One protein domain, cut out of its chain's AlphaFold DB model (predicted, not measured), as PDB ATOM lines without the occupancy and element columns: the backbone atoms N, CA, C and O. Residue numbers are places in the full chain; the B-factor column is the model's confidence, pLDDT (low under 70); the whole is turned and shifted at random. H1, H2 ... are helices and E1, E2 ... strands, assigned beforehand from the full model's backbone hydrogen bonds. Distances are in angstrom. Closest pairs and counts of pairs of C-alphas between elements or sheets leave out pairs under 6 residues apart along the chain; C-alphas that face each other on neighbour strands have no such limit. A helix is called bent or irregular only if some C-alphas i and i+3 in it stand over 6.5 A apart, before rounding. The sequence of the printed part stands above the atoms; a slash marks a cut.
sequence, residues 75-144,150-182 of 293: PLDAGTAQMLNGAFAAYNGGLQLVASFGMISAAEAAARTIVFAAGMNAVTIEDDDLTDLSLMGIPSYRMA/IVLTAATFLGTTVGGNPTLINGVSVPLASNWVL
ATOM      1  N   PRO A  75      31.919  17.088 -36.815       96.38
ATOM      2  CA  PRO A  75      31.629  17.232 -38.234       96.38
ATOM      3  C   PRO A  75      30.258  16.637 -38.581       96.38
ATOM      4  O   PRO A  75      29.987  15.474 -38.289       96.38
ATOM      5  N   LEU A  76      29.418  17.407 -39.273       96.56
ATOM      6  CA  LEU A  76      28.126  16.958 -39.797       96.56
ATOM      7  C   LEU A  76      28.053  17.148 -41.315       96.56
ATOM      8  O   LEU A  76      28.530  18.149 -41.856       96.56
ATOM      9  N   ASP A  77      27.418  16.209 -42.016       96.50
ATOM     10  CA  ASP A  77      26.977  16.433 -43.392       96.50
ATOM     11  C   ASP A  77      25.682  17.269 -43.431       96.50
ATOM     12  O   ASP A  77      24.986  17.443 -42.427       96.50
ATOM     13  N   ALA A  78      25.345  17.795 -44.612       97.94
ATOM     14  CA  ALA A  78      24.182  18.665 -44.785       97.94
ATOM     15  C   ALA A  78      22.845  17.977 -44.457       97.94
ATOM     16  O   ALA A  78      21.946  18.626 -43.924       97.94
ATOM     17  N   GLY A  79      22.703  16.684 -44.763       97.06
ATOM     18  CA  GLY A  79      21.487  15.924 -44.485       97.06
ATOM     19  C   GLY A  79      21.303  15.676 -42.991       97.06
ATOM     20  O   GLY A  79      20.227  15.945 -42.453       97.06
ATOM     21  N   THR A  80      22.364  15.253 -42.300       95.50
ATOM     22  CA  THR A  80      22.355  15.075 -40.840       95.50
ATOM     23  C   THR A  80      22.074  16.399 -40.124       95.50
ATOM     24  O   THR A  80      21.213  16.444 -39.245       95.50
ATOM     25  N   ALA A  81      22.700  17.506 -40.545       97.44
ATOM     26  CA  ALA A  81      22.430  18.828 -39.972       97.44
ATOM     27  C   ALA A  81      20.962  19.265 -40.156       97.44
ATOM     28  O   ALA A  81      20.328  19.732 -39.211       97.44
ATOM     29  N   GLN A  82      20.388  19.074 -41.351       97.81
ATOM     30  CA  GLN A  82      18.977  19.386 -41.611       97.81
ATOM     31  C   GLN A  82      18.025  18.549 -40.751       97.81
ATOM     32  O   GLN A  82      17.064  19.089 -40.202       97.81
ATOM     33  N   MET A  83      18.300  17.250 -40.607       96.12
ATOM     34  CA  MET A  83      17.522  16.355 -39.751       96.12
ATOM     35  C   MET A  83      17.524  16.837 -38.294       96.12
ATOM     36  O   MET A  83      16.462  16.935 -37.677       96.12
ATOM     37  N   LEU A  84      18.697  17.177 -37.758       96.62
ATOM     38  CA  LEU A  84      18.846  17.660 -36.383       96.62
ATOM     39  C   LEU A  84      18.134  19.002 -36.168       96.62
ATOM     40  O   LEU A  84      17.414  19.160 -35.186       96.62
ATOM     41  N   ASN A  85      18.247  19.939 -37.114       98.12
ATOM     42  CA  ASN A  85      17.511  21.208 -37.054       98.12
ATOM     43  C   ASN A  85      15.993  20.998 -37.044       98.12
ATOM     44  O   ASN A  85      15.274  21.701 -36.336       98.12
ATOM     45  N   GLY A  86      15.500  20.009 -37.796       97.75
ATOM     46  CA  GLY A  86      14.099  19.595 -37.743       97.75
ATOM     47  C   GLY A  86      13.691  19.076 -36.361       97.75
ATOM     48  O   GLY A  86      12.618  19.427 -35.874       97.75
ATOM     49  N   ALA A  87      14.557  18.302 -35.699       96.19
ATOM     50  CA  ALA A  87      14.315  17.795 -34.347       96.19
ATOM     51  C   ALA A  87      14.278  18.915 -33.288       96.19
ATOM     52  O   ALA A  87      13.440  18.878 -32.389       96.19
ATOM     53  N   PHE A  88      15.116  19.948 -33.426       98.06
ATOM     54  CA  PHE A  88      15.133  21.110 -32.525       98.06
ATOM     55  C   PHE A  88      14.108  22.203 -32.875       98.06
ATOM     56  O   PHE A  88      13.988  23.182 -32.140       98.06
ATOM     57  N   ALA A  89      13.313  22.054 -33.941       98.31
ATOM     58  CA  ALA A  89      12.359  23.082 -34.365       98.31
ATOM     59  C   ALA A  89      11.315  23.420 -33.283       98.31
ATOM     60  O   ALA A  89      11.020  24.594 -33.054       98.31
ATOM     61  N   ALA A  90      10.782  22.407 -32.590       98.12
ATOM     62  CA  ALA A  90       9.822  22.608 -31.503       98.12
ATOM     63  C   ALA A  90      10.466  23.291 -30.286       98.12
ATOM     64  O   ALA A  90       9.881  24.209 -29.717       98.12
ATOM     65  N   TYR A  91      11.688  22.882 -29.935       98.25
ATOM     66  CA  TYR A  91      12.476  23.488 -28.866       98.25
ATOM     67  C   TYR A  91      12.752  24.975 -29.148       98.25
ATOM     68  O   TYR A  91      12.369  25.839 -28.359       98.25
ATOM     69  N   ASN A  92      13.295  25.289 -30.329       98.62
ATOM     70  CA  ASN A  92      13.574  26.662 -30.754       98.62
ATOM     71  C   ASN A  92      12.293  27.513 -30.835       98.62
ATOM     72  O   ASN A  92      12.297  28.675 -30.434       98.62
ATOM     73  N   GLY A  93      11.178  26.946 -31.309       98.31
ATOM     74  CA  GLY A  93       9.877  27.623 -31.310       98.31
ATOM     75  C   GLY A  93       9.350  27.913 -29.900       98.31
ATOM     76  O   GLY A  93       8.819  28.997 -29.653       98.31
ATOM     77  N   GLY A  94       9.547  26.979 -28.966       98.12
ATOM     78  CA  GLY A  94       9.222  27.148 -27.550       98.12
ATOM     79  C   GLY A  94       9.974  28.316 -26.914       98.12
ATOM     80  O   GLY A  94       9.345  29.143 -26.257       98.12
ATOM     81  N   LEU A  95      11.281  28.443 -27.185       98.50
ATOM     82  CA  LEU A  95      12.108  29.567 -26.722       98.50
ATOM     83  C   LEU A  95      11.558  30.925 -27.183       98.50
ATOM     84  O   LEU A  95      11.468  31.862 -26.391       98.50
ATOM     85  N   GLN A  96      11.135  31.032 -28.446       98.00
ATOM     86  CA  GLN A  96      10.545  32.271 -28.969       98.00
ATOM     87  C   GLN A  96       9.213  32.609 -28.286       98.00
ATOM     88  O   GLN A  96       8.942  33.776 -27.993       98.00
ATOM     89  N   LEU A  97       8.391  31.600 -27.987       97.81
ATOM     90  CA  LEU A  97       7.119  31.793 -27.295       97.81
ATOM     91  C   LEU A  97       7.327  32.310 -25.866       97.81
ATOM     92  O   LEU A  97       6.729  33.319 -25.490       97.81
ATOM     93  N   VAL A  98       8.191  31.668 -25.079       98.00
ATOM     94  CA  VAL A  98       8.451  32.092 -23.690       98.00
ATOM     95  C   VAL A  98       9.155  33.452 -23.624       98.00
ATOM     96  O   VAL A  98       8.848  34.251 -22.739       98.00
ATOM     97  N   ALA A  99      10.009  33.776 -24.603       98.00
ATOM     98  CA  ALA A  99      10.580  35.112 -24.750       98.00
ATOM     99  C   ALA A  99       9.498  36.166 -25.045       98.00
ATOM    100  O   ALA A  99       9.516  37.249 -24.463       98.00
ATOM    101  N   SER A 100       8.506  35.845 -25.886       97.25
ATOM    102  CA  SER A 100       7.389  36.756 -26.184       97.25
ATOM    103  C   SER A 100       6.487  37.040 -24.975       97.25
ATOM    104  O   SER A 100       5.888  38.112 -24.891       97.25
ATOM    105  N   PHE A 101       6.433  36.112 -24.013       97.00
ATOM    106  CA  PHE A 101       5.762  36.300 -22.724       97.00
ATOM    107  C   PHE A 101       6.646  36.971 -21.662       97.00
ATOM    108  O   PHE A 101       6.184  37.196 -20.545       97.00
ATOM    109  N   GLY A 102       7.897  37.308 -21.992       97.31
ATOM    110  CA  GLY A 102       8.836  37.963 -21.083       97.31
ATOM    111  C   GLY A 102       9.410  37.049 -19.998       97.31
ATOM    112  O   GLY A 102       9.940  37.559 -19.016       97.31
ATOM    113  N   MET A 103       9.305  35.722 -20.149       97.56
ATOM    114  CA  MET A 103       9.882  34.765 -19.193       97.56
ATOM    115  C   MET A 103      11.408  34.696 -19.297       97.56
ATOM    116  O   MET A 103      12.075  34.473 -18.296       97.56
ATOM    117  N   ILE A 104      11.945  34.907 -20.502       98.44
ATOM    118  CA  ILE A 104      13.381  35.036 -20.771       98.44
ATOM    119  C   ILE A 104      13.631  36.252 -21.657       98.44
ATOM    120  O   ILE A 104      12.734  36.730 -22.360       98.44
ATOM    121  N   SER A 105      14.866  36.748 -21.654       98.38
ATOM    122  CA  SER A 105      15.267  37.825 -22.561       98.38
ATOM    123  C   SER A 105      15.404  37.324 -24.006       98.38
ATOM    124  O   SER A 105      15.660  36.146 -24.258       98.38
ATOM    125  N   ALA A 106      15.310  38.238 -24.977       97.56
ATOM    126  CA  ALA A 106      15.606  37.912 -26.376       97.56
ATOM    127  C   ALA A 106      17.058  37.430 -26.572       97.56
ATOM    128  O   ALA A 106      17.320  36.610 -27.447       97.56
ATOM    129  N   ALA A 107      17.990  37.916 -25.742       97.88
ATOM    130  CA  ALA A 107      19.384  37.489 -25.761       97.88
ATOM    131  C   ALA A 107      19.538  36.039 -25.280       97.88
ATOM    132  O   ALA A 107      20.219  35.256 -25.933       97.88
ATOM    133  N   GLU A 108      18.852  35.657 -24.200       98.12
ATOM    134  CA  GLU A 108      18.866  34.273 -23.711       98.12
ATOM    135  C   GLU A 108      18.196  33.325 -24.714       98.12
ATOM    136  O   GLU A 108      18.744  32.272 -25.027       98.12
ATOM    137  N   ALA A 109      17.058  33.716 -25.298       98.38
ATOM    138  CA  ALA A 109      16.409  32.922 -26.341       98.38
ATOM    139  C   ALA A 109      17.340  32.681 -27.544       98.38
ATOM    140  O   ALA A 109      17.375  31.578 -28.090       98.38
ATOM    141  N   ALA A 110      18.117  33.695 -27.943       98.00
ATOM    142  CA  ALA A 110      19.117  33.567 -28.998       98.00
ATOM    143  C   ALA A 110      20.281  32.650 -28.587       98.00
ATOM    144  O   ALA A 110      20.657  31.784 -29.371       98.00
ATOM    145  N   ALA A 111      20.806  32.784 -27.364       97.50
ATOM    146  CA  ALA A 111      21.884  31.934 -26.845       97.50
ATOM    147  C   ALA A 111      21.476  30.455 -26.738       97.50
ATOM    148  O   ALA A 111      22.279  29.566 -27.009       97.50
ATOM    149  N   ARG A 112      20.210  30.189 -26.394       98.38
ATOM    150  CA  ARG A 112      19.644  28.838 -26.295       98.38
ATOM    151  C   ARG A 112      19.261  28.236 -27.646       98.38
ATOM    152  O   ARG A 112      19.049  27.036 -27.729       98.38
ATOM    153  N   THR A 113      19.163  29.027 -28.716       98.50
ATOM    154  CA  THR A 113      18.736  28.523 -30.031       98.50
ATOM    155  C   THR A 113      19.774  27.552 -30.608       98.50
ATOM    156  O   THR A 113      20.928  27.919 -30.816       98.50
ATOM    157  N   ILE A 114      19.353  26.322 -30.921       98.62
ATOM    158  CA  ILE A 114      20.232  25.268 -31.453       98.62
ATOM    159  C   ILE A 114      20.068  25.171 -32.965       98.62
ATOM    160  O   ILE A 114      18.969  24.903 -33.461       98.62
ATOM    161  N   VAL A 115      21.161  25.376 -33.701       98.06
ATOM    162  CA  VAL A 115      21.193  25.254 -35.163       98.06
ATOM    163  C   VAL A 115      22.511  24.635 -35.605       98.06
ATOM    164  O   VAL A 115      23.586  25.134 -35.291       98.06
ATOM    165  N   PHE A 116      22.413  23.587 -36.412       98.31
ATOM    166  CA  PHE A 116      23.534  22.896 -37.028       98.31
ATOM    167  C   PHE A 116      23.674  23.235 -38.511       98.31
ATOM    168  O   PHE A 116      22.696  23.525 -39.208       98.31
ATOM    169  N   ALA A 117      24.896  23.135 -39.019       98.06
ATOM    170  CA  ALA A 117      25.237  23.295 -40.427       98.06
ATOM    171  C   ALA A 117      26.160  22.163 -40.900       98.06
ATOM    172  O   ALA A 117      26.712  21.413 -40.098       98.06
ATOM    173  N   ALA A 118      26.348  22.037 -42.215       98.00
ATOM    174  CA  ALA A 118      27.392  21.162 -42.741       98.00
ATOM    175  C   ALA A 118      28.778  21.678 -42.311       98.00
ATOM    176  O   ALA A 118      29.047  22.876 -42.418       98.00
ATOM    177  N   GLY A 119      29.658  20.781 -41.870       97.62
ATOM    178  CA  GLY A 119      30.972  21.119 -41.318       97.62
ATOM    179  C   GLY A 119      31.044  20.932 -39.803       97.62
ATOM    180  O   GLY A 119      30.308  20.127 -39.240       97.62
ATOM    181  N   MET A 120      31.973  21.639 -39.159       97.75
ATOM    182  CA  MET A 120      32.220  21.542 -37.719       97.75
ATOM    183  C   MET A 120      31.183  22.339 -36.925       97.75
ATOM    184  O   MET A 120      30.980  23.523 -37.186       97.75
ATOM    185  N   ASN A 121      30.547  21.695 -35.950       98.31
ATOM    186  CA  ASN A 121      29.506  22.290 -35.120       98.31
ATOM    187  C   ASN A 121      29.909  22.296 -33.649       98.31
ATOM    188  O   ASN A 121      30.556  21.357 -33.180       98.31
ATOM    189  N   ALA A 122      29.483  23.346 -32.940       98.44
ATOM    190  CA  ALA A 122      29.536  23.401 -31.484       98.44
ATOM    191  C   ALA A 122      28.713  22.271 -30.868       98.44
ATOM    192  O   ALA A 122      27.646  21.923 -31.382       98.44
ATOM    193  N   VAL A 123      29.213  21.719 -29.765       98.44
ATOM    194  CA  VAL A 123      28.457  20.746 -28.989       98.44
ATOM    195  C   VAL A 123      27.247  21.409 -28.337       98.44
ATOM    196  O   VAL A 123      27.302  22.574 -27.945       98.44
ATOM    197  N   THR A 124      26.144  20.682 -28.213       98.62
ATOM    198  CA  THR A 124      25.031  21.080 -27.348       98.62
ATOM    199  C   THR A 124      25.332  20.648 -25.921       98.62
ATOM    200  O   THR A 124      25.791  19.526 -25.704       98.62
ATOM    201  N   ILE A 125      25.067  21.525 -24.961       98.62
ATOM    202  CA  ILE A 125      25.316  21.290 -23.539       98.62
ATOM    203  C   ILE A 125      24.061  21.555 -22.714       98.62
ATOM    204  O   ILE A 125      23.189  22.320 -23.139       98.62
ATOM    205  N   GLU A 126      23.993  20.923 -21.551       97.38
ATOM    206  CA  GLU A 126      23.123  21.331 -20.452       97.38
ATOM    207  C   GLU A 126      23.827  22.453 -19.675       97.38
ATOM    208  O   GLU A 126      25.011  22.335 -19.368       97.38
ATOM    209  N   ASP A 127      23.126  23.557 -19.424       97.06
ATOM    210  CA  ASP A 127      23.653  24.710 -18.691       97.06
ATOM    211  C   ASP A 127      22.652  25.147 -17.617       97.06
ATOM    212  O   ASP A 127      21.607  25.732 -17.916       97.06
ATOM    213  N   ASP A 128      22.984  24.844 -16.364       92.94
ATOM    214  CA  ASP A 128      22.138  25.099 -15.199       92.94
ATOM    215  C   ASP A 128      22.065  26.588 -14.803       92.94
ATOM    216  O   ASP A 128      21.201  26.957 -14.007       92.94
ATOM    217  N   ASP A 129      22.890  27.463 -15.396       93.88
ATOM    218  CA  ASP A 129      22.825  28.916 -15.178       93.88
ATOM    219  C   ASP A 129      21.755  29.608 -16.036       93.88
ATOM    220  O   ASP A 129      21.442  30.790 -15.842       93.88
ATOM    221  N   LEU A 130      21.172  28.890 -17.001       97.00
ATOM    222  CA  LEU A 130      20.049  29.386 -17.790       97.00
ATOM    223  C   LEU A 130      18.780  29.499 -16.936       97.00
ATOM    224  O   LEU A 130      18.571  28.757 -15.978       97.00
ATOM    225  N   THR A 131      17.858  30.378 -17.341       97.88
ATOM    226  CA  THR A 131      16.554  30.476 -16.676       97.88
ATOM    227  C   THR A 131      15.843  29.118 -16.734       97.88
ATOM    228  O   THR A 131      15.623  28.568 -17.823       97.88
ATOM    229  N   ASP A 132      15.449  28.589 -15.572       97.06
ATOM    230  CA  ASP A 132      14.755  27.302 -15.477       97.06
ATOM    231  C   ASP A 132      13.358  27.382 -16.122       97.06
ATOM    232  O   ASP A 132      12.462  28.103 -15.675       97.06
ATOM    233  N   LEU A 133      13.181  26.612 -17.197       97.19
ATOM    234  CA  LEU A 133      11.932  26.475 -17.949       97.19
ATOM    235  C   LEU A 133      11.382  25.040 -17.901       97.19
ATOM    236  O   LEU A 133      10.524  24.673 -18.713       97.19
ATOM    237  N   SER A 134      11.829  24.227 -16.942       94.31
ATOM    238  CA  SER A 134      11.412  22.831 -16.767       94.31
ATOM    239  C   SER A 134       9.894  22.679 -16.620       94.31
ATOM    240  O   SER A 134       9.308  21.764 -17.200       94.31
ATOM    241  N   LEU A 135       9.221  23.628 -15.955       94.50
ATOM    242  CA  LEU A 135       7.753  23.672 -15.845       94.50
ATOM    243  C   LEU A 135       7.037  23.833 -17.197       94.50
ATOM    244  O   LEU A 135       5.872  23.460 -17.322       94.50
ATOM    245  N   MET A 136       7.726  24.367 -18.208       94.62
ATOM    246  CA  MET A 136       7.235  24.502 -19.583       94.62
ATOM    247  C   MET A 136       7.681  23.339 -20.481       94.62
ATOM    248  O   MET A 136       7.398  23.347 -21.678       94.62
ATOM    249  N   GLY A 137       8.388  22.347 -19.926       95.62
ATOM    250  CA  GLY A 137       8.971  21.238 -20.679       95.62
ATOM    251  C   GLY A 137      10.123  21.654 -21.599       95.62
ATOM    252  O   GLY A 137      10.436  20.921 -22.535       95.62
ATOM    253  N   ILE A 138      10.732  22.824 -21.367       97.31
ATOM    254  CA  ILE A 138      11.862  23.327 -22.152       97.31
ATOM    255  C   ILE A 138      13.138  23.135 -21.323       97.31
ATOM    256  O   ILE A 138      13.314  23.830 -20.323       97.31
ATOM    257  N   PRO A 139      14.030  22.212 -21.711       97.31
ATOM    258  CA  PRO A 139      15.270  21.976 -20.982       97.31
ATOM    259  C   PRO A 139      16.288  23.115 -21.150       97.31
ATOM    260  O   PRO A 139      16.235  23.906 -22.105       97.31
ATOM    261  N   SER A 140      17.248  23.183 -20.230       97.38
ATOM    262  CA  SER A 140      18.323  24.181 -20.187       97.38
ATOM    263  C   SER A 140      19.463  23.847 -21.136       97.38
ATOM    264  O   SER A 140      20.582  23.580 -20.727       97.38
ATOM    265  N   TYR A 141      19.155  23.826 -22.433       98.31
ATOM    266  CA  TYR A 141      20.143  23.573 -23.473       98.31
ATOM    267  C   TYR A 141      20.643  24.858 -24.123       98.31
ATOM    268  O   TYR A 141      19.901  25.831 -24.275       98.31
ATOM    269  N   ARG A 142      21.897  24.822 -24.562       98.50
ATOM    270  CA  ARG A 142      22.466  25.768 -25.523       98.50
ATOM    271  C   ARG A 142      23.610  25.123 -26.292       98.50
ATOM    272  O   ARG A 142      24.063  24.030 -25.958       98.50
ATOM    273  N   MET A 143      24.089  25.800 -27.327       98.50
ATOM    274  CA  MET A 143      25.362  25.431 -27.945       98.50
ATOM    275  C   MET A 143      26.516  25.984 -27.100       98.50
ATOM    276  O   MET A 143      26.449  27.111 -26.600       98.50
ATOM    277  N   ALA A 144      27.570  25.187 -26.937       98.50
ATOM    278  CA  ALA A 144      28.807  25.632 -26.318       98.50
ATOM    279  C   ALA A 144      29.439  26.776 -27.124       98.50
ATOM    280  O   ALA A 144      29.281  26.896 -28.345       98.50
ATOM    281  N   ILE A 150      35.523  21.803 -22.842       98.50
ATOM    282  CA  ILE A 150      35.147  20.398 -22.986       98.50
ATOM    283  C   ILE A 150      36.218  19.531 -22.330       98.50
ATOM    284  O   ILE A 150      37.403  19.649 -22.650       98.50
ATOM    285  N   VAL A 151      35.805  18.644 -21.424       98.00
ATOM    286  CA  VAL A 151      36.750  17.759 -20.734       98.00
ATOM    287  C   VAL A 151      37.383  16.773 -21.720       98.00
ATOM    288  O   VAL A 151      36.715  16.234 -22.607       98.00
ATOM    289  N   LEU A 152      38.672  16.482 -21.549       98.25
ATOM    290  CA  LEU A 152      39.459  15.654 -22.470       98.25
ATOM    291  C   LEU A 152      38.826  14.286 -22.745       98.25
ATOM    292  O   LEU A 152      38.838  13.798 -23.875       98.25
ATOM    293  N   THR A 153      38.242  13.668 -21.722       97.25
ATOM    294  CA  THR A 153      37.630  12.337 -21.821       97.25
ATOM    295  C   THR A 153      36.379  12.312 -22.703       97.25
ATOM    296  O   THR A 153      36.058  11.251 -23.250       97.25
ATOM    297  N   ALA A 154      35.732  13.457 -22.953       97.69
ATOM    298  CA  ALA A 154      34.606  13.546 -23.879       97.69
ATOM    299  C   ALA A 154      35.002  13.187 -25.322       97.69
ATOM    300  O   ALA A 154      34.203  12.608 -26.062       97.69
ATOM    301  N   ALA A 155      36.267  13.410 -25.704       96.88
ATOM    302  CA  ALA A 155      36.788  13.052 -27.026       96.88
ATOM    303  C   ALA A 155      36.592  11.569 -27.386       96.88
ATOM    304  O   ALA A 155      36.562  11.217 -28.562       96.88
ATOM    305  N   THR A 156      36.439  10.693 -26.388       96.19
ATOM    306  CA  THR A 156      36.221   9.257 -26.606       96.19
ATOM    307  C   THR A 156      34.856   8.926 -27.212       96.19
ATOM    308  O   THR A 156      34.693   7.832 -27.754       96.19
ATOM    309  N   PHE A 157      33.879   9.840 -27.137       96.69
ATOM    310  CA  PHE A 157      32.505   9.561 -27.554       96.69
ATOM    311  C   PHE A 157      31.808  10.690 -28.332       96.69
ATOM    312  O   PHE A 157      30.745  10.431 -28.903       96.69
ATOM    313  N   LEU A 158      32.349  11.912 -28.397       97.62
ATOM    314  CA  LEU A 158      31.740  12.998 -29.179       97.62
ATOM    315  C   LEU A 158      31.475  12.584 -30.634       97.62
ATOM    316  O   LEU A 158      32.306  11.952 -31.284       97.62
ATOM    317  N   GLY A 159      30.286  12.920 -31.142       96.25
ATOM    318  CA  GLY A 159      29.857  12.590 -32.504       96.25
ATOM    319  C   GLY A 159      29.448  11.127 -32.725       96.25
ATOM    320  O   GLY A 159      28.984  10.782 -33.811       96.25
ATOM    321  N   THR A 160      29.574  10.254 -31.721       96.38
ATOM    322  CA  THR A 160      29.112   8.860 -31.822       96.38
ATOM    323  C   THR A 160      27.600   8.746 -31.613       96.38
ATOM    324  O   THR A 160      26.990   9.542 -30.895       96.38
ATOM    325  N   THR A 161      26.982   7.730 -32.221       96.12
ATOM    326  CA  THR A 161      25.553   7.440 -32.044       96.12
ATOM    327  C   THR A 161      25.279   6.661 -30.760       96.12
ATOM    328  O   THR A 161      25.967   5.677 -30.478       96.12
ATOM    329  N   VAL A 162      24.204   6.989 -30.048       96.25
ATOM    330  CA  VAL A 162      23.753   6.247 -28.864       96.25
ATOM    331  C   VAL A 162      22.935   5.026 -29.285       96.25
ATOM    332  O   VAL A 162      21.917   5.144 -29.966       96.25
ATOM    333  N   GLY A 163      23.383   3.827 -28.897       94.38
ATOM    334  CA  GLY A 163      22.667   2.572 -29.179       94.38
ATOM    335  C   GLY A 163      22.483   2.260 -30.672       94.38
ATOM    336  O   GLY A 163      21.561   1.533 -31.030       94.38
ATOM    337  N   GLY A 164      23.316   2.839 -31.544       92.31
ATOM    338  CA  GLY A 164      23.196   2.718 -33.001       92.31
ATOM    339  C   GLY A 164      22.061   3.542 -33.620       92.31
ATOM    340  O   GLY A 164      21.777   3.379 -34.805       92.31
ATOM    341  N   ASN A 165      21.403   4.417 -32.849       92.12
ATOM    342  CA  ASN A 165      20.369   5.298 -33.374       92.12
ATOM    343  C   ASN A 165      21.006   6.528 -34.057       92.12
ATOM    344  O   ASN A 165      21.611   7.350 -33.365       92.12
ATOM    345  N   PRO A 166      20.838   6.714 -35.382       87.00
ATOM    346  CA  PRO A 166      21.435   7.837 -36.108       87.00
ATOM    347  C   PRO A 166      20.865   9.207 -35.714       87.00
ATOM    348  O   PRO A 166      21.459  10.226 -36.049       87.00
ATOM    349  N   THR A 167      19.732   9.263 -35.007       88.81
ATOM    350  CA  THR A 167      19.144  10.525 -34.531       88.81
ATOM    351  C   THR A 167      19.632  10.929 -33.144       88.81
ATOM    352  O   THR A 167      19.302  12.024 -32.695       88.81
ATOM    353  N   LEU A 168      20.370  10.064 -32.441       95.44
ATOM    354  CA  LEU A 168      20.902  10.313 -31.100       95.44
ATOM    355  C   LEU A 168      22.424  10.370 -31.177       95.44
ATOM    356  O   LEU A 168      23.079   9.332 -31.165       95.44
ATOM    357  N   ILE A 169      22.976  11.572 -31.281       97.19
ATOM    358  CA  ILE A 169      24.404  11.809 -31.473       97.19
ATOM    359  C   ILE A 169      24.934  12.555 -30.249       97.19
ATOM    360  O   ILE A 169      24.436  13.634 -29.913       97.19
ATOM    361  N   ASN A 170      25.940  11.978 -29.594       97.94
ATOM    362  CA  ASN A 170      26.564  12.559 -28.410       97.94
ATOM    363  C   ASN A 170      27.217  13.912 -28.712       97.94
ATOM    364  O   ASN A 170      28.009  14.029 -29.649       97.94
ATOM    365  N   GLY A 171      26.901  14.912 -27.889       97.06
ATOM    366  CA  GLY A 171      27.312  16.302 -28.069       97.06
ATOM    367  C   GLY A 171      26.481  17.060 -29.104       97.06
ATOM    368  O   GLY A 171      26.814  18.191 -29.418       97.06
ATOM    369  N   VAL A 172      25.417  16.471 -29.659       96.38
ATOM    370  CA  VAL A 172      24.555  17.114 -30.665       96.38
ATOM    371  C   VAL A 172      23.094  16.997 -30.234       96.38
ATOM    372  O   VAL A 172      22.621  17.787 -29.428       96.38
ATOM    373  N   SER A 173      22.362  15.978 -30.694       96.50
ATOM    374  CA  SER A 173      20.998  15.707 -30.222       96.50
ATOM    375  C   SER A 173      20.946  15.071 -28.835       96.50
ATOM    376  O   SER A 173      19.874  15.023 -28.237       96.50
ATOM    377  N   VAL A 174      22.080  14.587 -28.327       97.75
ATOM    378  CA  VAL A 174      22.270  14.191 -26.931       97.75
ATOM    379  C   VAL A 174      23.228  15.209 -26.309       97.75
ATOM    380  O   VAL A 174      24.435  15.104 -26.553       97.75
ATOM    381  N   PRO A 175      22.711  16.223 -25.590       97.81
ATOM    382  CA  PRO A 175      23.533  17.254 -24.970       97.81
ATOM    383  C   PRO A 175      24.556  16.676 -23.994       97.81
ATOM    384  O   PRO A 175      24.339  15.625 -23.387       97.81
ATOM    385  N   LEU A 176      25.681  17.367 -23.846       98.25
ATOM    386  CA  LEU A 176      26.643  17.070 -22.796       98.25
ATOM    387  C   LEU A 176      26.088  17.531 -21.448       98.25
ATOM    388  O   LEU A 176      25.808  18.713 -21.278       98.25
ATOM    389  N   ALA A 177      25.965  16.598 -20.506       96.56
ATOM    390  CA  ALA A 177      25.729  16.915 -19.100       96.56
ATOM    391  C   ALA A 177      26.939  17.646 -18.491       96.56
ATOM    392  O   ALA A 177      28.052  17.539 -19.019       96.56
ATOM    393  N   SER A 178      26.737  18.306 -17.346       94.50
ATOM    394  CA  SER A 178      27.743  19.155 -16.687       94.50
ATOM    395  C   SER A 178      29.083  18.441 -16.494       94.50
ATOM    396  O   SER A 178      30.132  18.988 -16.788       94.50
ATOM    397  N   ASN A 179      29.092  17.139 -16.188       96.38
ATOM    398  CA  ASN A 179      30.344  16.401 -15.986       96.38
ATOM    399  C   ASN A 179      31.263  16.280 -17.228       96.38
ATOM    400  O   ASN A 179      32.356  15.718 -17.126       96.38
ATOM    401  N   TRP A 180      30.818  16.743 -18.399       98.06
ATOM    402  CA  TRP A 180      31.568  16.736 -19.655       98.06
ATOM    403  C   TRP A 180      31.992  18.130 -20.140       98.06
ATOM    404  O   TRP A 180      32.730  18.232 -21.125       98.06
ATOM    405  N   VAL A 181      31.543  19.193 -19.475       98.06
ATOM    406  CA  VAL A 181      31.816  20.577 -19.860       98.06
ATOM    407  C   VAL A 181      31.917  21.454 -18.619       98.06
ATOM    408  O   VAL A 181      31.046  21.420 -17.770       98.06
ATOM    409  N   LEU A 182      32.979  22.246 -18.529       98.19
ATOM    410  CA  LEU A 182      33.065  23.345 -17.575       98.19
ATOM    411  C   LEU A 182      32.577  24.612 -18.285       98.19
ATOM    412  O   LEU A 182      33.181  25.015 -19.286       98.19
TER     413      LEU A 182
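What this domain is: This is residues 75 to 144 and 150 to 182 of the 293 residues of an uncharacterized protein of Flavobacteriaceae bacterium (UniProt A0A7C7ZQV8). The antiparallel strand hairpin E2 and E3 sits in the middle; the long bent helix H1 runs along one side, and H2 folds back beside H1b. The 103 printed residues include H1 H2 E1 E2 E3 H3, in this order: a mixed class, under half in named elements. The whole is compact, radius of gyration of the C-alphas 13.8 A, spans 39 by 29 by 22 A.

Where its parts are: Find E2 at residues 124 to 126, E3 at 141 to 143. H1 starts at C-alpha 78 (24.182, 18.665, -44.785); by hydrogen bonds one helix, it is bent, C-alphas 87 and 90 being 7.2 A apart: H1a is 78 to 87, 14.4 A, H1b 90 to 100, 15.3 A. H2 is 106 to 112, E1 119 to 121, H3 152 to 156, ending at C-alpha 156 (36.221, 9.257, -26.606).

How they stand to each other: Between E2 and E3, N 125 and O 142 are within hydrogen-bond range, 2.9 A. H1b and H2, a hairpin, touch, closest at C-alphas Leu 95 and Ala 109, 5.5 A. E1 pairs with no named strand. H3 touches no helix. Every O i to N i+4 pair is within range in H1a, H1b, H2; H3 has 0 of 1, but 2 of 2 O i to N i+3.

The domain as a whole: Residues 145 to 149 are cut out, a gap of 8.9 A between C-alphas 144 and 150. E2 to E3 is a long link. No printed residue is under pLDDT 70.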